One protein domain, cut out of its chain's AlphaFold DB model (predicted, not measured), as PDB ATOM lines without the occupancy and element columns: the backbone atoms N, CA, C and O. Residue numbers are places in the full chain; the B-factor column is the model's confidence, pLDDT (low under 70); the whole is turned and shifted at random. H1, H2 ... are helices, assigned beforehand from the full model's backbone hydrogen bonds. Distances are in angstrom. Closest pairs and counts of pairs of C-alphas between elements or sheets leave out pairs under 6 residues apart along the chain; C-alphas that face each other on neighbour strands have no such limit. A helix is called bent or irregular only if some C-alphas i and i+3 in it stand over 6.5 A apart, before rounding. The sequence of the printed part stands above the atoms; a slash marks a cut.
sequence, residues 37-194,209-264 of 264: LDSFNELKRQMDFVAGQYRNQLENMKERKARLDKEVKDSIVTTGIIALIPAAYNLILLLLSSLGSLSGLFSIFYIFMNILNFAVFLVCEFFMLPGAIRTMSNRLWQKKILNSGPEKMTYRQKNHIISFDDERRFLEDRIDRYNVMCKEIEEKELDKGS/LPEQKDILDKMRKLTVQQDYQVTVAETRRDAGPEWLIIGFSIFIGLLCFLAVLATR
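AT A GLANCE: This is residues 37 to 194 and 209 to 264 of the 264 residues of an uncharacterized protein of Lachnospiraceae bacterium (UniProt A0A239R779). A thin rod: H1 runs most of its length, H2 folds back along it, H4 and H5 pack on its first part. The all-helix printed part has 214 residues with six named helices, H1 to H6. It is extended, radius of gyration of the C-alphas 29.8 A, spanning 101 by 36 by 22 A.

HOW THE PARTS SIT: H1, residues 37 to 102, and H2, 104 to 147, each one helix by hydrogen bonds, are bent into arms a and b: C-alphas 83 and 86 are 6.9 A apart, 127 and 130 6.6 A. H1b and H2a form a hairpin. H1a, H4, 164 to 187, and H5, 210 to 223, form an up-and-down bundle, each running against the one before. H2b touches H6, 242 to 262; H3, 150 to 158, touches no helix.

IN THESE COORDINATES: H1a begins at C-alpha 37 (239.728, 370.745, 249.017); H6 ends at C-alpha 262 (325.705, 374.648, 260.215).

THE WHOLE: C-alphas 194 and 209 are 15.2 A apart across the cut. The H5 to H6 link is long. pLDDT is under 70 at 37 residues.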
ATOM      1  N   LEU A  37     238.841 371.527 249.885       77.19
ATOM      2  CA  LEU A  37     239.728 370.745 249.017       77.19
ATOM      3  C   LEU A  37     240.679 371.627 248.203       77.19
ATOM      4  O   LEU A  37     241.850 371.286 248.063       77.19
ATOM      5  N   ASP A  38     240.217 372.781 247.718       79.06
ATOM      6  CA  ASP A  38     241.067 373.723 246.981       79.06
ATOM      7  C   ASP A  38     242.175 374.288 247.879       79.06
ATOM      8  O   ASP A  38     243.356 374.264 247.523       79.06
ATOM      9  N   SER A  39     241.806 374.730 249.087       79.88
ATOM     10  CA  SER A  39     242.758 375.228 250.087       79.88
ATOM     11  C   SER A  39     243.730 374.135 250.531       79.88
ATOM     12  O   SER A  39     244.925 374.383 250.685       79.88
ATOM     13  N   PHE A  40     243.226 372.919 250.721       85.44
ATOM     14  CA  PHE A  40     244.003 371.750 251.098       85.44
ATOM     15  C   PHE A  40     245.025 371.388 250.018       85.44
ATOM     16  O   PHE A  40     246.204 371.240 250.328       85.44
ATOM     17  N   ASN A  41     244.605 371.296 248.754       82.44
ATOM     18  CA  ASN A  41     245.479 370.953 247.633       82.44
ATOM     19  C   ASN A  41     246.585 371.994 247.438       82.44
ATOM     20  O   ASN A  41     247.746 371.631 247.231       82.44
ATOM     21  N   GLU A  42     246.254 373.283 247.563       85.94
ATOM     22  CA  GLU A  42     247.247 374.354 247.485       85.94
ATOM     23  C   GLU A  42     248.256 374.278 248.637       85.94
ATOM     24  O   GLU A  42     249.469 374.318 248.412       85.94
ATOM     25  N   LEU A  43     247.777 374.108 249.874       87.94
ATOM     26  CA  LEU A  43     248.648 373.973 251.040       87.94
ATOM     27  C   LEU A  43     249.495 372.702 250.982       87.94
ATOM     28  O   LEU A  43     250.661 372.747 251.365       87.94
ATOM     29  N   LYS A  44     248.952 371.591 250.470       87.69
ATOM     30  CA  LYS A  44     249.685 370.336 250.261       87.69
ATOM     31  C   LYS A  44     250.831 370.560 249.284       87.69
ATOM     32  O   LYS A  44     251.973 370.286 249.624       87.69
ATOM     33  N   ARG A  45     250.565 371.190 248.135       86.44
ATOM     34  CA  ARG A  45     251.601 371.536 247.149       86.44
ATOM     35  C   ARG A  45     252.709 372.410 247.747       86.44
ATOM     36  O   ARG A  45     253.888 372.164 247.498       86.44
ATOM     37  N   GLN A  46     252.348 373.430 248.527       89.06
ATOM     38  CA  GLN A  46     253.323 374.305 249.189       89.06
ATOM     39  C   GLN A  46     254.141 373.557 250.246       89.06
ATOM     40  O   GLN A  46     255.357 373.712 250.319       89.06
ATOM     41  N   MET A  47     253.481 372.729 251.048       91.12
ATOM     42  CA  MET A  47     254.109 371.916 252.080       91.12
ATOM     43  C   MET A  47     255.088 370.900 251.469       91.12
ATOM     44  O   MET A  47     256.219 370.789 251.943       91.12
ATOM     45  N   ASP A  48     254.701 370.225 250.384       89.88
ATOM     46  CA  ASP A  48     255.545 369.286 249.636       89.88
ATOM     47  C   ASP A  48     256.780 369.991 249.062       89.88
ATOM     48  O   ASP A  48     257.902 369.485 249.162       89.88
ATOM     49  N   PHE A  49     256.592 371.197 248.512       91.56
ATOM     50  CA  PHE A  49     257.691 372.029 248.029       91.56
ATOM     51  C   PHE A  49     258.672 372.374 249.157       91.56
ATOM     52  O   PHE A  49     259.875 372.161 249.006       91.56
ATOM     53  N   VAL A  50     258.175 372.854 250.301       90.44
ATOM     54  CA  VAL A  50     259.005 373.220 251.461       90.44
ATOM     55  C   VAL A  50     259.737 372.004 252.032       90.44
ATOM     56  O   VAL A  50     260.934 372.079 252.314       90.44
ATOM     57  N   ALA A  51     259.071 370.854 252.140       90.94
ATOM     58  CA  ALA A  51     259.712 369.607 252.548       90.94
ATOM     59  C   ALA A  51     260.803 369.174 251.554       90.94
ATOM     60  O   ALA A  51     261.872 368.718 251.966       90.94
ATOM     61  N   GLY A  52     260.570 369.364 250.252       91.06
ATOM     62  CA  GLY A  52     261.579 369.195 249.209       91.06
ATOM     63  C   GLY A  52     262.797 370.098 249.420       91.06
ATOM     64  O   GLY A  52     263.926 369.613 249.377       91.06
ATOM     65  N   GLN A  53     262.587 371.380 249.737       92.25
ATOM     66  CA  GLN A  53     263.676 372.314 250.056       92.25
ATOM     67  C   GLN A  53     264.483 371.858 251.278       92.25
ATOM     68  O   GLN A  53     265.711 371.824 251.210       92.25
ATOM     69  N   TYR A  54     263.829 371.428 252.363       92.62
ATOM     70  CA  TYR A  54     264.533 370.931 253.550       92.62
ATOM     71  C   TYR A  54     265.331 369.648 253.278       92.62
ATOM     72  O   TYR A  54     266.458 369.520 253.760       92.62
ATOM     73  N   ARG A  55     264.804 368.717 252.467       93.00
ATOM     74  CA  ARG A  55     265.544 367.512 252.041       93.00
ATOM     75  C   ARG A  55     266.770 367.874 251.201       93.00
ATOM     76  O   ARG A  55     267.864 367.398 251.497       93.00
ATOM     77  N   ASN A  56     266.606 368.770 250.229       92.31
ATOM     78  CA  ASN A  56     267.713 369.271 249.412       92.31
ATOM     79  C   ASN A  56     268.767 369.977 250.277       92.31
ATOM     80  O   ASN A  56     269.967 369.780 250.100       92.31
ATOM     81  N   GLN A  57     268.341 370.778 251.255       90.81
ATOM     82  CA  GLN A  57     269.240 371.451 252.189       90.81
ATOM     83  C   GLN A  57     270.019 370.451 253.054       90.81
ATOM     84  O   GLN A  57     271.223 370.632 253.257       90.81
ATOM     85  N   LEU A  58     269.364 369.384 253.521       91.75
ATOM     86  CA  LEU A  58     269.986 368.309 254.296       91.75
ATOM     87  C   LEU A  58     271.037 367.545 253.475       91.75
ATOM     88  O   LEU A  58     272.098 367.198 253.996       91.75
ATOM     89  N   GLU A  59     270.778 367.315 252.189       90.69
ATOM     90  CA  GLU A  59     271.747 366.712 251.271       90.69
ATOM     91  C   GLU A  59     272.936 367.652 251.017       90.69
ATOM     92  O   GLU A  59     274.088 367.289 251.277       90.69
ATOM     93  N   ASN A  60     272.656 368.911 250.665       89.75
ATOM     94  CA  ASN A  60     273.658 369.959 250.447       89.75
ATOM     95  C   ASN A  60     274.511 370.243 251.694       89.75
ATOM     96  O   ASN A  60     275.651 370.710 251.600       89.75
ATOM     97  N   MET A  61     273.994 369.976 252.896       89.94
ATOM     98  CA  MET A  61     274.751 370.084 254.143       89.94
ATOM     99  C   MET A  61     275.969 369.148 254.153       89.94
ATOM    100  O   MET A  61     277.040 369.552 254.615       89.94
ATOM    101  N   LYS A  62     275.848 367.926 253.610       87.81
ATOM    102  CA  LYS A  62     276.971 366.976 253.517       87.81
ATOM    103  C   LYS A  62     278.076 367.525 252.621       87.81
ATOM    104  O   LYS A  62     279.246 367.487 252.999       87.81
ATOM    105  N   GLU A  63     277.705 368.097 251.480       90.00
ATOM    106  CA  GLU A  63     278.656 368.723 250.561       90.00
ATOM    107  C   GLU A  63     279.338 369.945 251.179       90.00
ATOM    108  O   GLU A  63     280.556 370.099 251.069       90.00
ATOM    109  N   ARG A  64     278.585 370.802 251.882       89.19
ATOM    110  CA  ARG A  64     279.149 371.958 252.599       89.19
ATOM    111  C   ARG A  64     280.127 371.530 253.693       89.19
ATOM    112  O   ARG A  64     281.181 372.149 253.837       89.19
ATOM    113  N   LYS A  65     279.830 370.450 254.420       89.19
ATOM    114  CA  LYS A  65     280.742 369.877 255.420       89.19
ATOM    115  C   LYS A  65     282.017 369.326 254.774       89.19
ATOM    116  O   LYS A  65     283.113 369.652 255.226       89.19
ATOM    117  N   ALA A  66     281.891 368.583 253.673       89.56
ATOM    118  CA  ALA A  66     283.037 368.080 252.913       89.56
ATOM    119  C   ALA A  66     283.894 369.216 252.323       89.56
ATOM    120  O   ALA A  66     285.124 369.141 252.332       89.56
ATOM    121  N   ARG A  67     283.262 370.301 251.857       89.38
ATOM    122  CA  ARG A  67     283.953 371.505 251.380       89.38
ATOM    123  C   ARG A  67     284.760 372.166 252.493       89.38
ATOM    124  O   ARG A  67     285.930 372.460 252.279       89.38
ATOM    125  N   LEU A  68     284.182 372.325 253.686       89.19
ATOM    126  CA  LEU A  68     284.896 372.862 254.848       89.19
ATOM    127  C   LEU A  68     286.098 371.984 255.236       89.19
ATOM    128  O   LEU A  68     287.176 372.497 255.539       89.19
ATOM    129  N   ASP A  69     285.941 370.660 255.191       90.31
ATOM    130  CA  ASP A  69     287.037 369.724 255.449       90.31
ATOM    131  C   ASP A  69     288.162 369.850 254.418       90.31
ATOM    132  O   ASP A  69     289.341 369.867 254.789       90.31
ATOM    133  N   LYS A  70     287.801 369.993 253.140       91.12
ATOM    134  CA  LYS A  70     288.751 370.244 252.057       91.12
ATOM    135  C   LYS A  70     289.478 371.574 252.253       91.12
ATOM    136  O   LYS A  70     290.698 371.593 252.204       91.12
ATOM    137  N   GLU A  71     288.770 372.657 252.563       88.88
ATOM    138  CA  GLU A  71     289.377 373.975 252.792       88.88
ATOM    139  C   GLU A  71     290.386 373.968 253.949       88.88
ATOM    140  O   GLU A  71     291.436 374.616 253.867       88.88
ATOM    141  N   VAL A  72     290.096 373.233 255.027       89.38
ATOM    142  CA  VAL A  72     291.046 373.035 256.132       89.38
ATOM    143  C   VAL A  72     292.270 372.262 255.657       89.38
ATOM    144  O   VAL A  72     293.393 372.696 255.913       89.38
ATOM    145  N   LYS A  73     292.069 371.142 254.951       91.50
ATOM    146  CA  LYS A  73     293.165 370.319 254.425       91.50
ATOM    147  C   LYS A  73     294.058 371.121 253.483       91.50
ATOM    148  O   LYS A  73     295.271 371.118 253.664       91.50
ATOM    149  N   ASP A  74     293.465 371.855 252.549       90.75
ATOM    150  CA  ASP A  74     294.178 372.707 251.603       90.75
ATOM    151  C   ASP A  74     294.997 373.765 252.353       90.75
ATOM    152  O   ASP A  74     296.166 373.966 252.050       90.75
ATOM    153  N   SER A  75     294.444 374.369 253.413       88.88
ATOM    154  CA  SER A  75     295.183 375.344 254.225       88.88
ATOM    155  C   SER A  75     296.375 374.744 254.971       88.88
ATOM    156  O   SER A  75     297.405 375.408 255.094       88.88
ATOM    157  N   ILE A  76     296.244 373.516 255.483       89.19
ATOM    158  CA  ILE A  76     297.344 372.791 256.135       89.19
ATOM    159  C   ILE A  76     298.435 372.490 255.105       89.19
ATOM    160  O   ILE A  76     299.605 372.762 255.359       89.19
ATOM    161  N   VAL A  77     298.051 371.983 253.929       90.94
ATOM    162  CA  VAL A  77     298.980 371.674 252.835       90.94
ATOM    163  C   VAL A  77     299.712 372.931 252.374       90.94
ATOM    164  O   VAL A  77     300.936 372.917 252.302       90.94
ATOM    165  N   THR A  78     299.005 374.038 252.128       89.25
ATOM    166  CA  THR A  78     299.629 375.309 251.732       89.25
ATOM    167  C   THR A  78     300.611 375.812 252.788       89.25
ATOM    168  O   THR A  78     301.726 376.195 252.441       89.25
ATOM    169  N   THR A  79     300.240 375.771 254.072       88.81
ATOM    170  CA  THR A  79     301.130 376.196 255.167       88.81
ATOM    171  C   THR A  79     302.376 375.309 255.239       88.81
ATOM    172  O   THR A  79     303.487 375.820 255.353       88.81
ATOM    173  N   GLY A  80     302.208 373.988 255.106       85.81
ATOM    174  CA  GLY A  80     303.314 373.033 255.081       85.81
ATOM    175  C   GLY A  80     304.249 373.225 253.886       85.81
ATOM    176  O   GLY A  80     305.461 373.194 254.060       85.81
ATOM    177  N   ILE A  81     303.710 373.483 252.688       88.88
ATOM    178  CA  ILE A  81     304.517 373.787 251.497       88.88
ATOM    179  C   ILE A  81     305.351 375.046 251.732       88.88
ATOM    180  O   ILE A  81     306.555 375.007 251.509       88.88
ATOM    181  N   ILE A  82     304.746 376.134 252.223       87.75
ATOM    182  CA  ILE A  82     305.462 377.395 252.477       87.75
ATOM    183  C   ILE A  82     306.620 377.184 253.461       87.75
ATOM    184  O   ILE A  82     307.726 377.638 253.185       87.75
ATOM    185  N   ALA A  83     306.395 376.438 254.546       84.69
ATOM    186  CA  ALA A  83     307.437 376.118 255.525       84.69
ATOM    187  C   ALA A  83     308.552 375.206 254.966       84.69
ATOM    188  O   ALA A  83     309.678 375.223 255.456       84.69
ATOM    189  N   LEU A  84     308.261 374.391 253.944       84.62
ATOM    190  CA  LEU A  84     309.230 373.469 253.339       84.62
ATOM    191  C   LEU A  84     310.024 374.076 252.174       84.62
ATOM    192  O   LEU A  84     311.086 373.545 251.846       84.62
ATOM    193  N   ILE A  85     309.564 375.173 251.558       87.38
ATOM    194  CA  ILE A  85     310.265 375.823 250.435       87.38
ATOM    195  C   ILE A  85     311.718 376.186 250.796       87.38
ATOM    196  O   ILE A  85     312.607 375.815 250.023       87.38
ATOM    197  N   PRO A  86     312.020 376.828 251.946       83.75
ATOM    198  CA  PRO A  86     313.403 377.147 252.301       83.75
ATOM    199  C   PRO A  86     314.279 375.902 252.480       83.75
ATOM    200  O   PRO A  86     315.439 375.886 252.070       83.75
ATOM    201  N   ALA A  87     313.730 374.826 253.052       80.88
ATOM    202  CA  ALA A  87     314.449 373.563 253.213       80.88
ATOM    203  C   ALA A  87     314.743 372.899 251.857       80.88
ATOM    204  O   ALA A  87     315.869 372.465 251.613       80.88
ATOM    205  N   ALA A  88     313.762 372.874 250.950       84.44
ATOM    206  CA  ALA A  88     313.940 372.368 249.591       84.44
ATOM    207  C   ALA A  88     314.971 373.195 248.804       84.44
ATOM    208  O   ALA A  88     315.814 372.630 248.110       84.44
ATOM    209  N   TYR A  89     314.954 374.523 248.959       84.88
ATOM    210  CA  TYR A  89     315.927 375.418 248.336       84.88
ATOM    211  C   TYR A  89     317.352 375.159 248.843       84.88
ATOM    212  O   TYR A  89     318.277 375.006 248.045       84.88
ATOM    213  N   ASN A  90     317.528 375.008 250.159       81.69
ATOM    214  CA  ASN A  90     318.817 374.646 250.752       81.69
ATOM    215  C   ASN A  90     319.316 373.271 250.287       81.69
ATOM    216  O   ASN A  90     320.506 373.105 250.035       81.69
ATOM    217  N   LEU A  91     318.423 372.293 250.112       82.44
ATOM    218  CA  LEU A  91     318.791 370.986 249.567       82.44
ATOM    219  C   LEU A  91     319.292 371.094 248.117       82.44
ATOM    220  O   LEU A  91     320.283 370.456 247.765       82.44
ATOM    221  N   ILE A  92     318.671 371.944 247.291       85.25
ATOM    222  CA  ILE A  92     319.152 372.236 245.929       85.25
ATOM    223  C   ILE A  92     320.540 372.886 245.972       85.25
ATOM    224  O   ILE A  92     321.422 372.477 245.218       85.25
ATOM    225  N   LEU A  93     320.762 373.854 246.869       83.56
ATOM    226  CA  LEU A  93     322.082 374.469 247.054       83.56
ATOM    227  C   LEU A  93     323.138 373.438 247.458       83.56
ATOM    228  O   LEU A  93     324.242 373.453 246.917       83.56
ATOM    229  N   LEU A  94     322.797 372.516 248.361       81.44
ATOM    230  CA  LEU A  94     323.701 371.463 248.815       81.44
ATOM    231  C   LEU A  94     324.076 370.512 247.668       81.44
ATOM    232  O   LEU A  94     325.257 370.226 247.462       81.44
ATOM    233  N   LEU A  95     323.104 370.099 246.849       81.94
ATOM    234  CA  LEU A  95     323.360 369.297 245.649       81.94
ATOM    235  C   LEU A  95     324.253 370.042 244.650       81.94
ATOM    236  O   LEU A  95     325.240 369.476 244.173       81.94
ATOM    237  N   LEU A  96     323.966 371.319 244.380       79.38
ATOM    238  CA  LEU A  96     324.783 372.153 243.496       79.38
ATOM    239  C   LEU A  96     326.209 372.330 244.026       79.38
ATOM    240  O   LEU A  96     327.143 372.303 243.232       79.38
ATOM    241  N   SER A  97     326.393 372.453 245.342       73.94
ATOM    242  CA  SER A  97     327.727 372.533 245.947       73.94
ATOM    243  C   SER A  97     328.529 371.242 245.742       73.94
ATOM    244  O   SER A  97     329.715 371.302 245.421       73.94
ATOM    245  N   SER A  98     327.876 370.076 245.824       73.75
ATOM    246  CA  SER A  98     328.529 368.781 245.602       73.75
ATOM    247  C   SER A  98     328.944 368.572 244.137       73.75
ATOM    248  O   SER A  98     330.043 368.089 243.863       73.75
ATOM    249  N   LEU A  99     328.104 369.011 243.193       74.19
ATOM    250  CA  LEU A  99     328.324 368.899 241.744       74.19
ATOM    251  C   LEU A  99     329.262 369.989 241.192       74.19
ATOM    252  O   LEU A  99     329.995 369.763 240.232       74.19
ATOM    253  N   GLY A 100     329.243 371.179 241.797       63.19
ATOM    254  CA  GLY A 100     329.958 372.375 241.348       63.19
ATOM    255  C   GLY A 100     331.467 372.360 241.589       63.19
ATOM    256  O   GLY A 100     332.169 373.213 241.050       63.19
ATOM    257  N   SER A 101     331.984 371.365 242.316       56.84
ATOM    258  CA  SER A 101     333.426 371.147 242.520       56.84
ATOM    259  C   SER A 101     334.210 370.854 241.224       56.84
ATOM    260  O   SER A 101     335.438 370.880 241.238       56.84
ATOM    261  N   LEU A 102     333.523 370.617 240.098       58.53
ATOM    262  CA  LEU A 102     334.115 370.174 238.828       58.53
ATOM    263  C   LEU A 102     334.078 371.216 237.686       58.53
ATOM    264  O   LEU A 102     334.663 370.966 236.634       58.53
ATOM    265  N   SER A 103     333.408 372.372 237.832       69.00
ATOM    266  CA  SER A 103     333.240 373.339 236.724       69.00
ATOM    267  C   SER A 103     332.983 374.789 237.179       69.00
ATOM    268  O   SER A 103     332.131 375.063 238.026       69.00
ATOM    269  N   GLY A 104     333.691 375.754 236.570       71.81
ATOM    270  CA  GLY A 104     333.640 377.182 236.935       71.81
ATOM    271  C   GLY A 104     332.294 377.881 236.687       71.81
ATOM    272  O   GLY A 104     331.946 378.810 237.413       71.81
ATOM    273  N   LEU A 105     331.487 377.408 235.728       75.31
ATOM    274  CA  LEU A 105     330.134 377.938 235.484       75.31
ATOM    275  C   LEU A 105     329.169 377.598 236.630       75.31
ATOM    276  O   LEU A 105     328.371 378.445 237.035       75.31
ATOM    277  N   PHE A 106     329.280 376.394 237.201       73.19
ATOM    278  CA  PHE A 106     328.470 375.992 238.356       73.19
ATOM    279  C   PHE A 106     328.811 376.801 239.610       73.19
ATOM    280  O   PHE A 106     327.922 377.069 240.413       73.19
ATOM    281  N   SER A 107     330.059 377.254 239.754       69.69
ATOM    282  CA  SER A 107     330.482 378.097 240.880       69.69
ATOM    283  C   SER A 107     329.833 379.489 240.852       69.69
ATOM    284  O   SER A 107     329.346 379.961 241.877       69.69
ATOM    285  N   ILE A 108     329.755 380.133 239.681       77.62
ATOM    286  CA  ILE A 108     329.083 381.439 239.530       77.62
ATOM    287  C   ILE A 108     327.573 381.296 239.771       77.62
ATOM    288  O   ILE A 108     326.977 382.099 240.490       77.62
ATOM    289  N   PHE A 109     326.963 380.242 239.221       78.19
ATOM    290  CA  PHE A 109     325.547 379.944 239.435       78.19
ATOM    291  C   PHE A 109     325.230 379.658 240.913       78.19
ATOM    292  O   PHE A 109     324.233 380.148 241.438       78.19
ATOM    293  N   TYR A 110     326.110 378.934 241.612       78.00
ATOM    294  CA  TYR A 110     325.996 378.681 243.047       78.00
ATOM    295  C   TYR A 110     326.046 379.972 243.875       78.00
ATOM    296  O   TYR A 110     325.195 380.158 244.741       78.00
ATOM    297  N   ILE A 111     326.975 380.896 243.592       78.00
ATOM    298  CA  ILE A 111     327.053 382.195 244.292       78.00
ATOM    299  C   ILE A 111     325.749 382.983 244.116       78.00
ATOM    300  O   ILE A 111     325.204 383.501 245.090       78.00
ATOM    301  N   PHE A 112     325.216 383.033 242.892       81.31
ATOM    302  CA  PHE A 112     323.957 383.723 242.604       81.31
ATOM    303  C   PHE A 112     322.768 383.104 243.358       81.31
ATOM    304  O   PHE A 112     321.992 383.819 243.992       81.31
ATOM    305  N   MET A 113     322.655 381.774 243.356       80.81
ATOM    306  CA  MET A 113     321.613 381.055 244.100       80.81
ATOM    307  C   MET A 113     321.776 381.208 245.620       80.81
ATOM    308  O   MET A 113     320.796 381.311 246.351       80.81
ATOM    309  N   ASN A 114     323.004 381.299 246.127       77.75
ATOM    310  CA  ASN A 114     323.244 381.506 247.553       77.75
ATOM    311  C   ASN A 114     322.802 382.910 248.014       77.75
ATOM    312  O   ASN A 114     322.213 383.055 249.082       77.75
ATOM    313  N   ILE A 115     322.982 383.941 247.180       81.50
ATOM    314  CA  ILE A 115     322.433 385.287 247.442       81.50
ATOM    315  C   ILE A 115     320.897 385.251 247.455       81.50
ATOM    316  O   ILE A 115     320.261 385.850 248.326       81.50
ATOM    317  N   LEU A 116     320.291 384.510 246.524       83.50
ATOM    318  CA  LEU A 116     318.840 384.331 246.464       83.50
ATOM    319  C   LEU A 116     318.275 383.546 247.655       83.50
ATOM    320  O   LEU A 116     317.109 383.745 247.989       83.50
ATOM    321  N   ASN A 117     319.079 382.728 248.339       79.88
ATOM    322  CA  ASN A 117     318.654 381.982 249.526       79.88
ATOM    323  C   ASN A 117     318.072 382.900 250.607       79.88
ATOM    324  O   ASN A 117     316.997 382.642 251.142       79.88
ATOM    325  N   PHE A 118     318.749 384.020 250.876       77.19
ATOM    326  CA  PHE A 118     318.286 384.989 251.864       77.19
ATOM    327  C   PHE A 118     316.937 385.603 251.468       77.19
ATOM    328  O   PHE A 118     316.047 385.730 252.306       77.19
ATOM    329  N   ALA A 119     316.748 385.921 250.183       80.38
ATOM    330  CA  ALA A 119     315.483 386.448 249.675       80.38
ATOM    331  C   ALA A 119     314.353 385.407 249.747       80.38
ATOM    332  O   ALA A 119     313.253 385.735 250.188       80.38
ATOM    333  N   VAL A 120     314.621 384.151 249.371       83.50
ATOM    334  CA  VAL A 120     313.652 383.044 249.453       83.50
ATOM    335  C   VAL A 120     313.234 382.800 250.901       83.50
ATOM    336  O   VAL A 120     312.038 382.722 251.181       83.50
ATOM    337  N   PHE A 121     314.196 382.739 251.823       82.19
ATOM    338  CA  PHE A 121     313.931 382.576 253.249       82.19
ATOM    339  C   PHE A 121     313.088 383.731 253.794       82.19
ATOM    340  O   PHE A 121     312.064 383.501 254.432       82.19
ATOM    341  N   LEU A 122     313.458 384.975 253.484       79.88
ATOM    342  CA  LEU A 122     312.750 386.158 253.965       79.88
ATOM    343  C   LEU A 122     311.308 386.209 253.432       79.88
ATOM    344  O   LEU A 122     310.374 386.427 254.202       79.88
ATOM    345  N   VAL A 123     311.096 385.942 252.140       83.88
ATOM    346  CA  VAL A 123     309.751 385.912 251.539       83.88
ATOM    347  C   VAL A 123     308.886 384.808 252.149       83.88
ATOM    348  O   VAL A 123     307.747 385.074 252.545       83.88
ATOM    349  N   CYS A 124     309.412 383.589 252.270       84.44
ATOM    350  CA  CYS A 124     308.634 382.463 252.781       84.44
ATOM    351  C   CYS A 124     308.312 382.628 254.271       84.44
ATOM    352  O   CYS A 124     307.145 382.545 254.643       84.44
ATOM    353  N   GLU A 125     309.307 382.927 255.105       80.12
ATOM    354  CA  GLU A 125     309.164 382.926 256.566       80.12
ATOM    355  C   GLU A 125     308.532 384.206 257.122       80.12
ATOM    356  O   GLU A 125     307.688 384.134 258.015       80.12
ATOM    357  N   PHE A 126     308.893 385.387 256.604       78.06
ATOM    358  CA  PHE A 126     308.401 386.655 257.160       78.06
ATOM    359  C   PHE A 126     307.111 387.147 256.510       78.06
ATOM    360  O   PHE A 126     306.291 387.762 257.191       78.06
ATOM    361  N   PHE A 127     306.909 386.892 255.215       81.00
ATOM    362  CA  PHE A 127     305.743 387.418 254.500       81.00
ATOM    363  C   PHE A 127     304.646 386.372 254.296       81.00
ATOM    364  O   PHE A 127     303.472 386.664 254.536       81.00
ATOM    365  N   MET A 128     304.994 385.155 253.873       85.06
ATOM    366  CA  MET A 128     303.991 384.159 253.477       85.06
ATOM    367  C   MET A 128     303.523 383.276 254.638       85.06
ATOM    368  O   MET A 128     302.317 383.078 254.818       85.06
ATOM    369  N   LEU A 129     304.452 382.762 255.445       83.69
ATOM    370  CA  LEU A 129     304.161 381.807 256.511       83.69
ATOM    371  C   LEU A 129     303.200 382.360 257.578       83.69
ATOM    372  O   LEU A 129     302.246 381.656 257.923       83.69
ATOM    373  N   PRO A 130     303.331 383.611 258.065       83.00
ATOM    374  CA  PRO A 130     302.445 384.105 259.113       83.00
ATOM    375  C   PRO A 130     300.997 384.264 258.622       83.00
ATOM    376  O   PRO A 130     300.050 383.912 259.331       83.00
ATOM    377  N   GLY A 131     300.808 384.713 257.374       83.50
ATOM    378  CA  GLY A 131     299.491 384.791 256.735       83.50
ATOM    379  C   GLY A 131     298.859 383.414 256.503       83.50
ATOM    380  O   GLY A 131     297.656 383.228 256.734       83.50
ATOM    381  N   ALA A 132     299.670 382.427 256.112       86.00
ATOM    382  CA  ALA A 132     299.230 381.044 255.945       86.00
ATOM    383  C   ALA A 132     298.797 380.417 257.282       86.00
ATOM    384  O   ALA A 132     297.695 379.870 257.369       86.00
ATOM    385  N   ILE A 133     299.584 380.601 258.349       85.25
ATOM    386  CA  ILE A 133     299.256 380.137 259.706       85.25
ATOM    387  C   ILE A 133     297.967 380.789 260.208       85.25
ATOM    388  O   ILE A 133     297.088 380.088 260.710       85.25
ATOM    389  N   ARG A 134     297.803 382.111 260.042       84.62
ATOM    390  CA  ARG A 134     296.558 382.807 260.416       84.62
ATOM    391  C   ARG A 134     295.350 382.190 259.711       84.62
ATOM    392  O   ARG A 134     294.333 381.911 260.349       84.62
ATOM    393  N   THR A 135     295.465 381.955 258.406       85.19
ATOM    394  CA  THR A 135     294.396 381.358 257.595       85.19
ATOM    395  C   THR A 135     294.074 379.935 258.052       85.19
ATOM    396  O   THR A 135     292.902 379.598 258.235       85.19
ATOM    397  N   MET A 136     295.101 379.127 258.314       86.94
ATOM    398  CA  MET A 136     294.960 377.757 258.803       86.94
ATOM    399  C   MET A 136     294.274 377.711 260.169       86.94
ATOM    400  O   MET A 136     293.296 376.982 260.336       86.94
ATOM    401  N   SER A 137     294.725 378.524 261.124       84.50
ATOM    402  CA  SER A 137     294.139 378.614 262.465       84.50
ATOM    403  C   SER A 137     292.672 379.045 262.424       84.50
ATOM    404  O   SER A 137     291.838 378.441 263.100       84.50
ATOM    405  N   ASN A 138     292.326 380.023 261.580       84.56
ATOM    406  CA  ASN A 138     290.938 380.447 261.378       84.56
ATOM    407  C   ASN A 138     290.063 379.310 260.840       84.56
ATOM    408  O   ASN A 138     288.985 379.054 261.378       84.56
ATOM    409  N   ARG A 139     290.533 378.593 259.813       85.50
ATOM    410  CA  ARG A 139     289.795 377.472 259.211       85.50
ATOM    411  C   ARG A 139     289.646 376.294 260.178       85.50
ATOM    412  O   ARG A 139     288.568 375.713 260.273       85.50
ATOM    413  N   LEU A 140     290.686 375.973 260.950       86.62
ATOM    414  CA  LEU A 140     290.630 374.947 261.998       86.62
ATOM    415  C   LEU A 140     289.633 375.313 263.099       86.62
ATOM    416  O   LEU A 140     288.828 374.478 263.519       86.62
ATOM    417  N   TRP A 141     289.656 376.566 263.555       83.56
ATOM    418  CA  TRP A 141     288.719 377.060 264.557       83.56
ATOM    419  C   TRP A 141     287.276 377.011 264.057       83.56
ATOM    420  O   TRP A 141     286.394 376.522 264.769       83.56
ATOM    421  N   GLN A 142     287.052 377.456 262.824       84.06
ATOM    422  CA  GLN A 142     285.762 377.402 262.156       84.06
ATOM    423  C   GLN A 142     285.246 375.967 262.048       84.06
ATOM    424  O   GLN A 142     284.138 375.685 262.498       84.06
ATOM    425  N   LYS A 143     286.073 375.037 261.557       87.00
ATOM    426  CA  LYS A 143     285.742 373.608 261.526       87.00
ATOM    427  C   LYS A 143     285.385 373.079 262.908       87.00
ATOM    428  O   LYS A 143     284.410 372.339 263.031       87.00
ATOM    429  N   LYS A 144     286.127 373.472 263.947       85.06
ATOM    430  CA  LYS A 144     285.838 373.068 265.325       85.06
ATOM    431  C   LYS A 144     284.496 373.611 265.806       85.06
ATOM    432  O   LYS A 144     283.775 372.865 266.440       85.06
ATOM    433  N   ILE A 145     284.155 374.874 265.548       84.19
ATOM    434  CA  ILE A 145     282.875 375.459 265.989       84.19
ATOM    435  C   ILE A 145     281.691 374.859 265.233       84.19
ATOM    436  O   ILE A 145     280.699 374.472 265.851       84.19
ATOM    437  N   LEU A 146     281.791 374.770 263.909       85.56
ATOM    438  CA  LEU A 146     280.683 374.338 263.060       85.56
ATOM    439  C   LEU A 146     280.377 372.841 263.199       85.56
ATOM    440  O   LEU A 146     279.240 372.439 262.966       85.56
ATOM    441  N   ASN A 147     281.362 372.039 263.616       84.75
ATOM    442  CA  ASN A 147     281.192 370.612 263.914       84.75
ATOM    443  C   ASN A 147     281.175 370.280 265.415       84.75
ATOM    444  O   ASN A 147     281.037 369.112 265.763       84.75
ATOM    445  N   SER A 148     281.377 371.250 266.314       73.31
ATOM    446  CA  SER A 148     281.310 370.964 267.753       73.31
ATOM    447  C   SER A 148     279.873 370.711 268.170       73.31
ATOM    448  O   SER A 148     279.001 371.488 267.792       73.31
ATOM    449  N   GLY A 149     279.665 369.687 268.996       67.75
ATOM    450  CA  GLY A 149     278.409 369.460 269.702       67.75
ATOM    451  C   GLY A 149     278.251 370.398 270.917       67.75
ATOM    452  O   GLY A 149     278.579 371.585 270.835       67.75
ATOM    453  N   PRO A 150     277.771 369.904 272.074       65.06
ATOM    454  CA  PRO A 150     277.389 370.751 273.210       65.06
ATOM    455  C   PRO A 150     278.555 371.521 273.859       65.06
ATOM    456  O   PRO A 150     278.329 372.562 274.470       65.06
ATOM    457  N   GLU A 151     279.801 371.077 273.680       69.88
ATOM    458  CA  GLU A 151     281.000 371.659 274.311       69.88
ATOM    459  C   GLU A 151     281.225 373.152 274.011       69.88
ATOM    460  O   GLU A 151     281.873 373.851 274.788       69.88
ATOM    461  N   LYS A 152     280.703 373.664 272.889       74.50
ATOM    462  CA  LYS A 152     280.816 375.084 272.511       74.50
ATOM    463  C   LYS A 152     279.480 375.815 272.456       74.50
ATOM    464  O   LYS A 152     279.416 376.924 271.920       74.50
ATOM    465  N   MET A 153     278.423 375.236 273.024       74.50
ATOM    466  CA  MET A 153     277.071 375.787 272.942       74.50
ATOM    467  C   MET A 153     276.999 377.227 273.473       74.50
ATOM    468  O   MET A 153     276.455 378.087 272.788       74.50
ATOM    469  N   THR A 154     277.643 377.532 274.605       76.88
ATOM    470  CA  THR A 154     277.666 378.887 275.192       76.88
ATOM    471  C   THR A 154     278.287 379.928 274.256       76.88
ATOM    472  O   THR A 154     277.754 381.026 274.100       76.88
ATOM    473  N   TYR A 155     279.400 379.595 273.590       77.69
ATOM    474  CA  TYR A 155     280.032 380.499 272.622       77.69
ATOM    475  C   TYR A 155     279.158 380.672 271.379       77.69
ATOM    476  O   TYR A 155     279.006 381.789 270.889       77.69
ATOM    477  N   ARG A 156     278.576 379.580 270.869       76.56
ATOM    478  CA  ARG A 156     277.704 379.612 269.689       76.56
ATOM    479  C   ARG A 156     276.456 380.455 269.935       76.56
ATOM    480  O   ARG A 156     276.176 381.335 269.136       76.56
ATOM    481  N   GLN A 157     275.788 380.268 271.073       79.00
ATOM    482  CA  GLN A 157     274.619 381.060 271.472       79.00
ATOM    483  C   GLN A 157     274.952 382.548 271.594       79.00
ATOM    484  O   GLN A 157     274.236 383.378 271.047       79.00
ATOM    485  N   LYS A 158     276.073 382.887 272.246       80.06
ATOM    486  CA  LYS A 158     276.512 384.281 272.410       80.06
ATOM    487  C   LYS A 158     276.788 384.991 271.079       80.06
ATOM    488  O   LYS A 158     276.651 386.205 271.009       80.06
ATOM    489  N   ASN A 159     277.215 384.252 270.057       73.56
ATOM    490  CA  ASN A 159     277.578 384.801 268.749       73.56
ATOM    491  C   ASN A 159     276.565 384.440 267.650       73.56
ATOM    492  O   ASN A 159     276.883 384.599 266.479       73.56
ATOM    493  N   HIS A 160     275.382 383.927 268.012       77.88
ATOM    494  CA  HIS A 160     274.329 383.508 267.076       77.88
ATOM    495  C   HIS A 160     274.784 382.513 265.988       77.88
ATOM    496  O   HIS A 160     274.250 382.486 264.887       77.88
ATOM    497  N   ILE A 161     275.753 381.649 266.306       81.62
ATOM    498  CA  ILE A 161     276.308 380.675 265.360       81.62
ATOM    499  C   ILE A 161     275.475 379.392 265.372       81.62
ATOM    500  O   ILE A 161     275.394 378.712 266.395       81.62
ATOM    501  N   ILE A 162     274.959 379.012 264.206       83.62
ATOM    502  CA  ILE A 162     274.319 377.712 263.964       83.62
ATOM    503  C   ILE A 162     275.404 376.692 263.586       83.62
ATOM    504  O   ILE A 162     276.280 376.992 262.772       83.62
ATOM    505  N   SER A 163     275.381 375.491 264.175       87.12
ATOM    506  CA  SER A 163     276.268 374.387 263.773       87.12
ATOM    507  C   SER A 163     275.603 373.428 262.796       87.12
ATOM    508  O   SER A 163     274.380 373.384 262.701       87.12
ATOM    509  N   PHE A 164     276.396 372.581 262.132       89.44
ATOM    510  CA  PHE A 164     275.846 371.559 261.233       89.44
ATOM    511  C   PHE A 164     274.927 370.582 261.969       89.44
ATOM    512  O   PHE A 164     273.904 370.189 261.427       89.44
ATOM    513  N   ASP A 165     275.247 370.231 263.217       87.31
ATOM    514  CA  ASP A 165     274.369 369.376 264.026       87.31
ATOM    515  C   ASP A 165     273.050 370.065 264.420       87.31
ATOM    516  O   ASP A 165     272.017 369.400 264.473       87.31
ATOM    517  N   ASP A 166     273.065 371.380 264.674       87.06
ATOM    518  CA  ASP A 166     271.858 372.145 265.001       87.06
ATOM    519  C   ASP A 166     270.969 372.268 263.750       87.06
ATOM    520  O   ASP A 166     269.773 371.988 263.814       87.06
ATOM    521  N   GLU A 167     271.566 372.609 262.598       89.38
ATOM    522  CA  GLU A 167     270.887 372.642 261.296       89.38
ATOM    523  C   GLU A 167     270.287 371.274 260.956       89.38
ATOM    524  O   GLU A 167     269.108 371.181 260.630       89.38
ATOM    525  N   ARG A 168     271.057 370.192 261.110       91.12
ATOM    526  CA  ARG A 168     270.581 368.827 260.876       91.12
ATOM    527  C   ARG A 168     269.355 368.492 261.722       91.12
ATOM    528  O   ARG A 168     268.365 368.030 261.170       91.12
ATOM    529  N   ARG A 169     269.415 368.720 263.039       90.00
ATOM    530  CA  ARG A 169     268.299 368.422 263.955       90.00
ATOM    531  C   ARG A 169     267.055 369.229 263.610       90.00
ATOM    532  O   ARG A 169     265.954 368.697 263.673       90.00
ATOM    533  N   PHE A 170     267.237 370.496 263.247       90.94
ATOM    534  CA  PHE A 170     266.142 371.342 262.792       90.94
ATOM    535  C   PHE A 170     265.493 370.781 261.520       90.94
ATOM    536  O   PHE A 170     264.275 370.642 261.467       90.94
ATOM    537  N   LEU A 171     266.294 370.415 260.516       91.56
ATOM    538  CA  LEU A 171     265.795 369.856 259.257       91.56
ATOM    539  C   LEU A 171     265.107 368.498 259.461       91.56
ATOM    540  O   LEU A 171     264.032 368.285 258.908       91.56
ATOM    541  N   GLU A 172     265.691 367.611 260.273       93.44
ATOM    542  CA  GLU A 172     265.105 366.313 260.635       93.44
ATOM    543  C   GLU A 172     263.741 366.499 261.324       93.44
ATOM    544  O   GLU A 172     262.756 365.939 260.854       93.44
ATOM    545  N   ASP A 173     263.633 367.368 262.339       93.00
ATOM    546  CA  ASP A 173     262.356 367.671 263.012       93.00
ATOM    547  C   ASP A 173     261.298 368.226 262.040       93.00
ATOM    548  O   ASP A 173     260.128 367.847 262.093       93.00
ATOM    549  N   ARG A 174     261.686 369.107 261.109       91.81
ATOM    550  CA  ARG A 174     260.754 369.653 260.108       91.81
ATOM    551  C   ARG A 174     260.266 368.595 259.123       91.81
ATOM    552  O   ARG A 174     259.072 368.569 258.819       91.81
ATOM    553  N   ILE A 175     261.158 367.727 258.650       93.19
ATOM    554  CA  ILE A 175     260.813 366.616 257.756       93.19
ATOM    555  C   ILE A 175     259.936 365.591 258.489       93.19
ATOM    556  O   ILE A 175     258.966 365.102 257.913       93.19
ATOM    557  N   ASP A 176     260.210 365.307 259.760       94.81
ATOM    558  CA  ASP A 176     259.410 364.381 260.560       94.81
ATOM    559  C   ASP A 176     257.995 364.912 260.797       94.81
ATOM    560  O   ASP A 176     257.026 364.181 260.595       94.81
ATOM    561  N   ARG A 177     257.836 366.201 261.125       92.12
ATOM    562  CA  ARG A 177     256.506 366.831 261.245       92.12
ATOM    563  C   ARG A 177     255.717 366.779 259.940       92.12
ATOM    564  O   ARG A 177     254.513 366.545 259.972       92.12
ATOM    565  N   TYR A 178     256.392 366.975 258.809       93.50
ATOM    566  CA  TYR A 178     255.798 366.783 257.488       93.50
ATOM    567  C   TYR A 178     255.325 365.334 257.296       93.50
ATOM    568  O   TYR A 178     254.172 365.111 256.938       93.50
ATOM    569  N   ASN A 179     256.173 364.346 257.596       92.69
ATOM    570  CA  ASN A 179     255.831 362.931 257.432       92.69
ATOM    571  C   ASN A 179     254.645 362.525 258.325       92.69
ATOM    572  O   ASN A 179     253.766 361.792 257.880       92.69
ATOM    573  N   VAL A 180     254.593 363.029 259.564       93.69
ATOM    574  CA  VAL A 180     253.454 362.829 260.477       93.69
ATOM    575  C   VAL A 180     252.173 363.418 259.885       93.69
ATOM    576  O   VAL A 180     251.145 362.748 259.898       93.69
ATOM    577  N   MET A 181     252.237 364.625 259.312       91.56
ATOM    578  CA  MET A 181     251.087 365.252 258.656       91.56
ATOM    579  C   MET A 181     250.618 364.451 257.432       91.56
ATOM    580  O   MET A 181     249.422 364.232 257.269       91.56
ATOM    581  N   CYS A 182     251.535 363.972 256.584       89.94
ATOM    582  CA  CYS A 182     251.188 363.119 255.444       89.94
ATOM    583  C   CYS A 182     250.516 361.817 255.888       89.94
ATOM    584  O   CYS A 182     249.515 361.422 255.300       89.94
ATOM    585  N   LYS A 183     251.012 361.194 256.962       90.19
ATOM    586  CA  LYS A 183     250.400 359.988 257.524       90.19
ATOM    587  C   LYS A 183     248.995 360.265 258.064       90.19
ATOM    588  O   LYS A 183     248.089 359.482 257.818       90.19
ATOM    589  N   GLU A 184     248.797 361.398 258.742       87.38
ATOM    590  CA  GLU A 184     247.473 361.833 259.206       87.38
ATOM    591  C   GLU A 184     246.510 362.087 258.031       87.38
ATOM    592  O   GLU A 184     245.338 361.724 258.113       87.38
ATOM    593  N   ILE A 185     247.003 362.661 256.927       86.94
ATOM    594  CA  ILE A 185     246.240 362.863 255.686       86.94
ATOM    595  C   ILE A 185     245.794 361.530 255.082       86.94
ATOM    596  O   ILE A 185     244.624 361.401 254.723       86.94
ATOM    597  N   GLU A 186     246.699 360.555 254.989       86.25
ATOM    598  CA  GLU A 186     246.413 359.225 254.442       86.25
ATOM    599  C   GLU A 186     245.436 358.438 255.327       86.25
ATOM    600  O   GLU A 186     244.463 357.884 254.824       86.25
ATOM    601  N   GLU A 187     245.655 358.421 256.647       85.69
ATOM    602  CA  GLU A 187     244.821 357.681 257.606       85.69
ATOM    603  C   GLU A 187     243.384 358.216 257.675       85.69
ATOM    604  O   GLU A 187     242.446 357.443 257.865       85.69
ATOM    605  N   LYS A 188     243.201 359.533 257.521       80.44
ATOM    606  CA  LYS A 188     241.886 360.192 257.576       80.44
ATOM    607  C   LYS A 188     241.260 360.430 256.195       80.44
ATOM    608  O   LYS A 188     240.175 361.010 256.117       80.44
ATOM    609  N   GLU A 189     241.938 360.006 255.126       79.31
ATOM    610  CA  GLU A 189     241.546 360.214 253.726       79.31
ATOM    611  C   GLU A 189     241.194 361.681 253.409       79.31
ATOM    612  O   GLU A 189     240.235 361.970 252.694       79.31
ATOM    613  N   LEU A 190     241.960 362.625 253.969       73.94
ATOM    614  CA  LEU A 190     241.669 364.068 253.896       73.94
ATOM    615  C   LEU A 190     241.768 364.642 252.480       73.94
ATOM    616  O   LEU A 190     241.257 365.725 252.212       73.94
ATOM    617  N   ASP A 191     242.457 363.927 251.597       67.62
ATOM    618  CA  ASP A 191     242.665 364.271 250.199       67.62
ATOM    619  C   ASP A 191     241.577 363.718 249.267       67.62
ATOM    620  O   ASP A 191     241.562 364.042 248.077       67.62
ATOM    621  N   LYS A 192     240.652 362.905 249.788       68.56
ATOM    622  CA  LYS A 192     239.524 362.372 249.028       68.56
ATOM    623  C   LYS A 192     238.270 363.167 249.346       68.56
ATOM    624  O   LYS A 192     237.926 363.372 250.507       68.56
ATOM    625  N   GLY A 193     237.500 363.484 248.306       57.81
ATOM    626  CA  GLY A 193     236.155 364.034 248.475       57.81
ATOM    627  C   GLY A 193     235.241 363.129 249.311       57.81
ATOM    628  O   GLY A 193     234.273 363.615 249.864       57.81
ATOM    629  N   SER A 194     235.541 361.833 249.467       53.31
ATOM    630  CA  SER A 194     234.798 360.875 250.303       53.31
ATOM    631  C   SER A 194     235.337 360.704 251.732       53.31
ATOM    632  O   SER A 194     234.893 359.788 252.421       53.31
ATOM    633  N   LEU A 209     234.128 373.051 258.859       72.38
ATOM    634  CA  LEU A 209     234.097 372.431 260.181       72.38
ATOM    635  C   LEU A 209     235.328 372.851 261.013       72.38
ATOM    636  O   LEU A 209     236.410 373.064 260.457       72.38
ATOM    637  N   PRO A 210     235.220 372.942 262.351       74.69
ATOM    638  CA  PRO A 210     236.356 373.279 263.215       74.69
ATOM    639  C   PRO A 210     237.582 372.376 263.003       74.69
ATOM    640  O   PRO A 210     238.712 372.858 263.006       74.69
ATOM    641  N   GLU A 211     237.364 371.086 262.754       74.12
ATOM    642  CA  GLU A 211     238.433 370.114 262.494       74.12
ATOM    643  C   GLU A 211     239.114 370.335 261.134       74.12
ATOM    644  O   GLU A 211     240.336 370.234 261.031       74.12
ATOM    645  N   GLN A 212     238.355 370.726 260.103       73.94
ATOM    646  CA  GLN A 212     238.901 371.125 258.800       73.94
ATOM    647  C   GLN A 212     239.765 372.386 258.927       73.94
ATOM    648  O   GLN A 212     240.848 372.461 258.348       73.94
ATOM    649  N   LYS A 213     239.322 373.365 259.728       78.38
ATOM    650  CA  LYS A 213     240.103 374.576 260.025       78.38
ATOM    651  C   LYS A 213     241.412 374.239 260.745       78.38
ATOM    652  O   LYS A 213     242.457 374.736 260.335       78.38
ATOM    653  N   ASP A 214     241.380 373.360 261.748       82.62
ATOM    654  CA  ASP A 214     242.582 372.923 262.476       82.62
ATOM    655  C   ASP A 214     243.599 372.223 261.558       82.62
ATOM    656  O   ASP A 214     244.796 372.505 261.625       82.62
ATOM    657  N   ILE A 215     243.133 371.365 260.644       83.81
ATOM    658  CA  ILE A 215     243.982 370.709 259.638       83.81
ATOM    659  C   ILE A 215     244.638 371.745 258.719       83.81
ATOM    660  O   ILE A 215     245.858 371.720 258.539       83.81
ATOM    661  N   LEU A 216     243.860 372.682 258.166       83.19
ATOM    662  CA  LEU A 216     244.397 373.732 257.297       83.19
ATOM    663  C   LEU A 216     245.405 374.616 258.044       83.19
ATOM    664  O   LEU A 216     246.442 374.974 257.485       83.19
ATOM    665  N   ASP A 217     245.162 374.923 259.318       84.31
ATOM    666  CA  ASP A 217     246.086 375.699 260.147       84.31
ATOM    667  C   ASP A 217     247.375 374.929 260.472       84.31
ATOM    668  O   ASP A 217     248.464 375.516 260.479       84.31
ATOM    669  N   LYS A 218     247.297 373.612 260.698       86.12
ATOM    670  CA  LYS A 218     248.479 372.745 260.829       86.12
ATOM    671  C   LYS A 218     249.300 372.731 259.542       86.12
ATOM    672  O   LYS A 218     250.513 372.932 259.609       86.12
ATOM    673  N   MET A 219     248.655 372.581 258.385       85.19
ATOM    674  CA  MET A 219     249.334 372.615 257.086       85.19
ATOM    675  C   MET A 219     249.984 373.975 256.829       85.19
ATOM    676  O   MET A 219     251.162 374.028 256.486       85.19
ATOM    677  N   ARG A 220     249.283 375.085 257.097       85.06
ATOM    678  CA  ARG A 220     249.834 376.451 256.981       85.06
ATOM    679  C   ARG A 220     251.091 376.662 257.822       85.06
ATOM    680  O   ARG A 220     252.009 377.351 257.395       85.06
ATOM    681  N   LYS A 221     251.185 376.064 259.012       85.19
ATOM    682  CA  LYS A 221     252.412 376.145 259.828       85.19
ATOM    683  C   LYS A 221     253.604 375.432 259.181       85.19
ATOM    684  O   LYS A 221     254.743 375.776 259.492       85.19
ATOM    685  N   LEU A 222     253.354 374.446 258.319       85.69
ATOM    686  CA  LEU A 222     254.378 373.686 257.600       85.69
ATOM    687  C   LEU A 222     254.738 374.299 256.238       85.69
ATOM    688  O   LEU A 222     255.802 373.983 255.715       85.69
ATOM    689  N   THR A 223     253.919 375.204 255.688       82.62
ATOM    690  CA  THR A 223     254.241 375.929 254.443       82.62
ATOM    691  C   THR A 223     255.203 377.100 254.651       82.62
ATOM    692  O   THR A 223     255.777 377.609 253.690       82.62
ATOM    693  N   VAL A 224     255.425 377.537 255.893       84.19
ATOM    694  CA  VAL A 224     256.385 378.607 256.190       84.19
ATOM    695  C   VAL A 224     257.808 378.044 256.174       84.19
ATOM    696  O   VAL A 224     258.233 377.353 257.105       84.19
ATOM    697  N   GLN A 225     258.563 378.375 255.126       80.81
ATOM    698  CA  GLN A 225     259.996 378.102 255.068       80.81
ATOM    699  C   GLN A 225     260.741 378.996 256.065       80.81
ATOM    700  O   GLN A 225     260.549 380.211 256.100       80.81
ATOM    701  N   GLN A 226     261.597 378.390 256.884       82.31
ATOM    702  CA  GLN A 226     262.489 379.105 257.789       82.31
ATOM    703  C   GLN A 226     263.930 378.928 257.322       82.31
ATOM    704  O   GLN A 226     264.419 377.802 257.231       82.31
ATOM    705  N   ASP A 227     264.614 380.045 257.081       74.94
ATOM    706  CA  ASP A 227     266.033 380.054 256.733       74.94
ATOM    707  C   ASP A 227     266.873 379.765 257.983       74.94
ATOM    708  O   ASP A 227     267.284 380.659 258.722       74.94
ATOM    709  N   TYR A 228     267.092 378.476 258.245       79.62
ATOM    710  CA  TYR A 228     267.925 377.988 259.338       79.62
ATOM    711  C   TYR A 228     269.126 377.238 258.763       79.62
ATOM    712  O   TYR A 228     269.086 376.027 258.548       79.62
ATOM    713  N   GLN A 229     270.186 377.983 258.450       77.69
ATOM    714  CA  GLN A 229     271.354 377.470 257.743       77.69
ATOM    715  C   GLN A 229     272.649 377.866 258.456       77.69
ATOM    716  O   GLN A 229     272.796 378.986 258.943       77.69
ATOM    717  N   VAL A 230     273.629 376.960 258.481       75.12
ATOM    718  CA  VAL A 230     274.988 377.281 258.932       75.12
ATOM    719  C   VAL A 230     275.630 378.326 258.017       75.12
ATOM    720  O   VAL A 230     275.919 378.039 256.849       75.12
ATOM    721  N   THR A 231     275.950 379.497 258.575       68.38
ATOM    722  CA  THR A 231     276.667 380.564 257.866       68.38
ATOM    723  C   THR A 231     278.157 380.559 258.219       68.38
ATOM    724  O   THR A 231     278.585 380.757 259.356       68.38
ATOM    725  N   VAL A 232     278.985 380.358 257.194       59.12
ATOM    726  CA  VAL A 232     280.459 380.312 257.271       59.12
ATOM    727  C   VAL A 232     281.063 381.722 257.449       59.12
ATOM    728  O   VAL A 232     282.173 381.870 257.953       59.12
ATOM    729  N   ALA A 233     280.346 382.782 257.068       52.56
ATOM    730  CA  ALA A 233     280.848 384.158 257.135       52.56
ATOM    731  C   ALA A 233     280.969 384.695 258.577       52.56
ATOM    732  O   ALA A 233     281.978 385.308 258.917       52.56
ATOM    733  N   GLU A 234     279.996 384.397 259.443       50.12
ATOM    734  CA  GLU A 234     279.924 384.923 260.820       50.12
ATOM    735  C   GLU A 234     280.873 384.213 261.799       50.12
ATOM    736  O   GLU A 234     281.143 384.695 262.895       50.12
ATOM    737  N   THR A 235     281.436 383.068 261.404       52.22
ATOM    738  CA  THR A 235     282.317 382.253 262.258       52.22
ATOM    739  C   THR A 235     283.799 382.587 262.138       52.22
ATOM    740  O   THR A 235     284.623 381.991 262.843       52.22
ATOM    741  N   ARG A 236     284.165 383.557 261.291       55.47
ATOM    742  CA  ARG A 236     285.533 384.076 261.224       55.47
ATOM    743  C   ARG A 236     285.818 384.905 262.472       55.47
ATOM    744  O   ARG A 236     285.662 386.118 262.486       55.47
ATOM    745  N   ARG A 237     286.285 384.240 263.529       59.12
ATOM    746  CA  ARG A 237     287.071 384.924 264.556       59.12
ATOM    747  C   ARG A 237     288.296 385.482 263.835       59.12
ATOM    748  O   ARG A 237     289.022 384.717 263.204       59.12
ATOM    749  N   ASP A 238     288.526 386.786 263.905       53.91
ATOM    750  CA  ASP A 238     289.855 387.307 263.618       53.91
ATOM    751  C   ASP A 238     290.802 386.627 264.602       53.91
ATOM    752  O   ASP A 238     290.695 386.858 265.809       53.91
ATOM    753  N   ALA A 239     291.648 385.701 264.128       54.00
ATOM    754  CA  ALA A 239     292.665 385.100 264.978       54.00
ATOM    755  C   ALA A 239     293.381 386.221 265.736       54.00
ATOM    756  O   ALA A 239     293.994 387.104 265.128       54.00
ATOM    757  N   GLY A 240     293.260 386.189 267.066       57.50
ATOM    758  CA  GLY A 240     293.985 387.089 267.950       57.50
ATOM    759  C   GLY A 240     295.496 386.877 267.809       57.50
ATOM    760  O   GLY A 240     295.924 385.987 267.075       57.50
ATOM    761  N   PRO A 241     296.336 387.629 268.529       60.50
ATOM    762  CA  PRO A 241     297.796 387.591 268.371       60.50
ATOM    763  C   PRO A 241     298.446 386.211 268.617       60.50
ATOM    764  O   PRO A 241     299.628 386.038 268.361       60.50
ATOM    765  N   GLU A 242     297.690 385.203 269.053       63.34
ATOM    766  CA  GLU A 242     298.102 383.800 269.192       63.34
ATOM    767  C   GLU A 242     298.783 383.230 267.927       63.34
ATOM    768  O   GLU A 242     299.731 382.454 268.040       63.34
ATOM    769  N   TRP A 243     298.377 383.647 266.717       65.62
ATOM    770  CA  TRP A 243     299.046 383.211 265.478       65.62
ATOM    771  C   TRP A 243     300.458 383.791 265.320       65.62
ATOM    772  O   TRP A 243     301.306 383.136 264.715       65.62
ATOM    773  N   LEU A 244     300.732 384.973 265.888       66.12
ATOM    774  CA  LEU A 244     302.076 385.556 265.901       66.12
ATOM    775  C   LEU A 244     303.015 384.707 266.753       66.12
ATOM    776  O   LEU A 244     304.147 384.473 266.352       66.12
ATOM    777  N   ILE A 245     302.533 384.192 267.887       71.50
ATOM    778  CA  ILE A 245     303.326 383.335 268.779       71.50
ATOM    779  C   ILE A 245     303.683 382.022 268.073       71.50
ATOM    780  O   ILE A 245     304.834 381.594 268.120       71.50
ATOM    781  N   ILE A 246     302.725 381.407 267.373       69.06
ATOM    782  CA  ILE A 246     302.956 380.169 266.610       69.06
ATOM    783  C   ILE A 246     303.928 380.420 265.450       69.06
ATOM    784  O   ILE A 246     304.885 379.666 265.291       69.06
ATOM    785  N   GLY A 247     303.726 381.493 264.678       66.94
ATOM    786  CA  GLY A 247     304.626 381.866 263.582       66.94
ATOM    787  C   GLY A 247     306.049 382.145 264.066       66.94
ATOM    788  O   GLY A 247     307.006 381.619 263.506       66.94
ATOM    789  N   PHE A 248     306.192 382.885 265.166       70.50
ATOM    790  CA  PHE A 248     307.493 383.184 265.765       70.50
ATOM    791  C   PHE A 248     308.175 381.936 266.343       70.50
ATOM    792  O   PHE A 248     309.389 381.785 266.235       70.50
ATOM    793  N   SER A 249     307.405 380.999 266.903       72.31
ATOM    794  CA  SER A 249     307.934 379.727 267.416       72.31
ATOM    795  C   SER A 249     308.446 378.820 266.294       72.31
ATOM    796  O   SER A 249     309.500 378.207 266.442       72.31
ATOM    797  N   ILE A 250     307.735 378.758 265.162       71.69
ATOM    798  CA  ILE A 250     308.181 378.013 263.973       71.69
ATOM    799  C   ILE A 250     309.454 378.642 263.402       71.69
ATOM    800  O   ILE A 250     310.414 377.925 263.127       71.69
ATOM    801  N   PHE A 251     309.497 379.972 263.319       69.00
ATOM    802  CA  PHE A 251     310.667 380.718 262.869       69.00
ATOM    803  C   PHE A 251     311.913 380.446 263.731       69.00
ATOM    804  O   PHE A 251     312.975 380.109 263.206       69.00
ATOM    805  N   ILE A 252     311.784 380.524 265.063       74.06
ATOM    806  CA  ILE A 252     312.875 380.188 265.992       74.06
ATOM    807  C   ILE A 252     313.282 378.719 265.838       74.06
ATOM    808  O   ILE A 252     314.473 378.420 265.804       74.06
ATOM    809  N   GLY A 253     312.317 377.804 265.710       73.38
ATOM    810  CA  GLY A 253     312.590 376.382 265.500       73.38
ATOM    811  C   GLY A 253     313.414 376.117 264.238       73.38
ATOM    812  O   GLY A 253     314.385 375.361 264.285       73.38
ATOM    813  N   LEU A 254     313.081 376.789 263.133       68.44
ATOM    814  CA  LEU A 254     313.824 376.722 261.871       68.44
ATOM    815  C   LEU A 254     315.234 377.308 261.994       68.44
ATOM    816  O   LEU A 254     316.189 376.680 261.538       68.44
ATOM    817  N   LEU A 255     315.392 378.458 262.657       70.25
ATOM    818  CA  LEU A 255     316.709 379.046 262.928       70.25
ATOM    819  C   LEU A 255     317.586 378.131 263.788       70.25
ATOM    820  O   LEU A 255     318.753 377.926 263.461       70.25
ATOM    821  N   CYS A 256     317.036 377.548 264.855       70.38
ATOM    822  CA  CYS A 256     317.756 376.596 265.700       70.38
ATOM    823  C   CYS A 256     318.168 375.344 264.917       70.38
ATOM    824  O   CYS A 256     319.298 374.886 265.052       70.38
ATOM    825  N   PHE A 257     317.284 374.809 264.071       72.31
ATOM    826  CA  PHE A 257     317.590 373.652 263.232       72.31
ATOM    827  C   PHE A 257     318.704 373.947 262.216       72.31
ATOM    828  O   PHE A 257     319.650 373.168 262.099       72.31
ATOM    829  N   LEU A 258     318.636 375.095 261.533       66.12
ATOM    830  CA  LEU A 258     319.672 375.540 260.596       66.12
ATOM    831  C   LEU A 258     321.011 375.800 261.298       66.12
ATOM    832  O   LEU A 258     322.051 375.418 260.769       66.12
ATOM    833  N   ALA A 259     320.999 376.390 262.497       69.44
ATOM    834  CA  ALA A 259     322.210 376.618 263.285       69.44
ATOM    835  C   ALA A 259     322.888 375.300 263.691       69.44
ATOM    836  O   ALA A 259     324.102 375.174 263.559       69.44
ATOM    837  N   VAL A 260     322.111 374.297 264.119       69.31
ATOM    838  CA  VAL A 260     322.630 372.959 264.456       69.31
ATOM    839  C   VAL A 260     323.229 372.265 263.230       69.31
ATOM    840  O   VAL A 260     324.289 371.647 263.336       69.31
ATOM    841  N   LEU A 261     322.582 372.385 262.067       60.09
ATOM    842  CA  LEU A 261     323.098 371.871 260.796       60.09
ATOM    843  C   LEU A 261     324.382 372.575 260.350       60.09
ATOM    844  O   LEU A 261     325.260 371.909 259.827       60.09
ATOM    845  N   ALA A 262     324.509 373.885 260.573       60.19
ATOM    846  CA  ALA A 262     325.705 374.648 260.215       60.19
ATOM    847  C   ALA A 262     326.913 374.363 261.129       60.19
ATOM    848  O   ALA A 262     328.051 374.608 260.739       60.19
ATOM    849  N   THR A 263     326.677 373.870 262.350       56.38
ATOM    850  CA  THR A 263     327.735 373.458 263.292       56.38
ATOM    851  C   THR A 263     328.210 372.010 263.125       56.38
ATOM    852  O   THR A 263     329.122 371.598 263.842       56.38
ATOM    853  N   ARG A 264     327.597 371.231 262.228       43.00
ATOM    854  CA  ARG A 264     328.030 369.872 261.865       43.00
ATOM    855  C   ARG A 264     328.709 369.868 260.506       43.00
ATOM    856  O   ARG A 264     329.642 369.051 260.361       43.00
TER     857      ARG A 264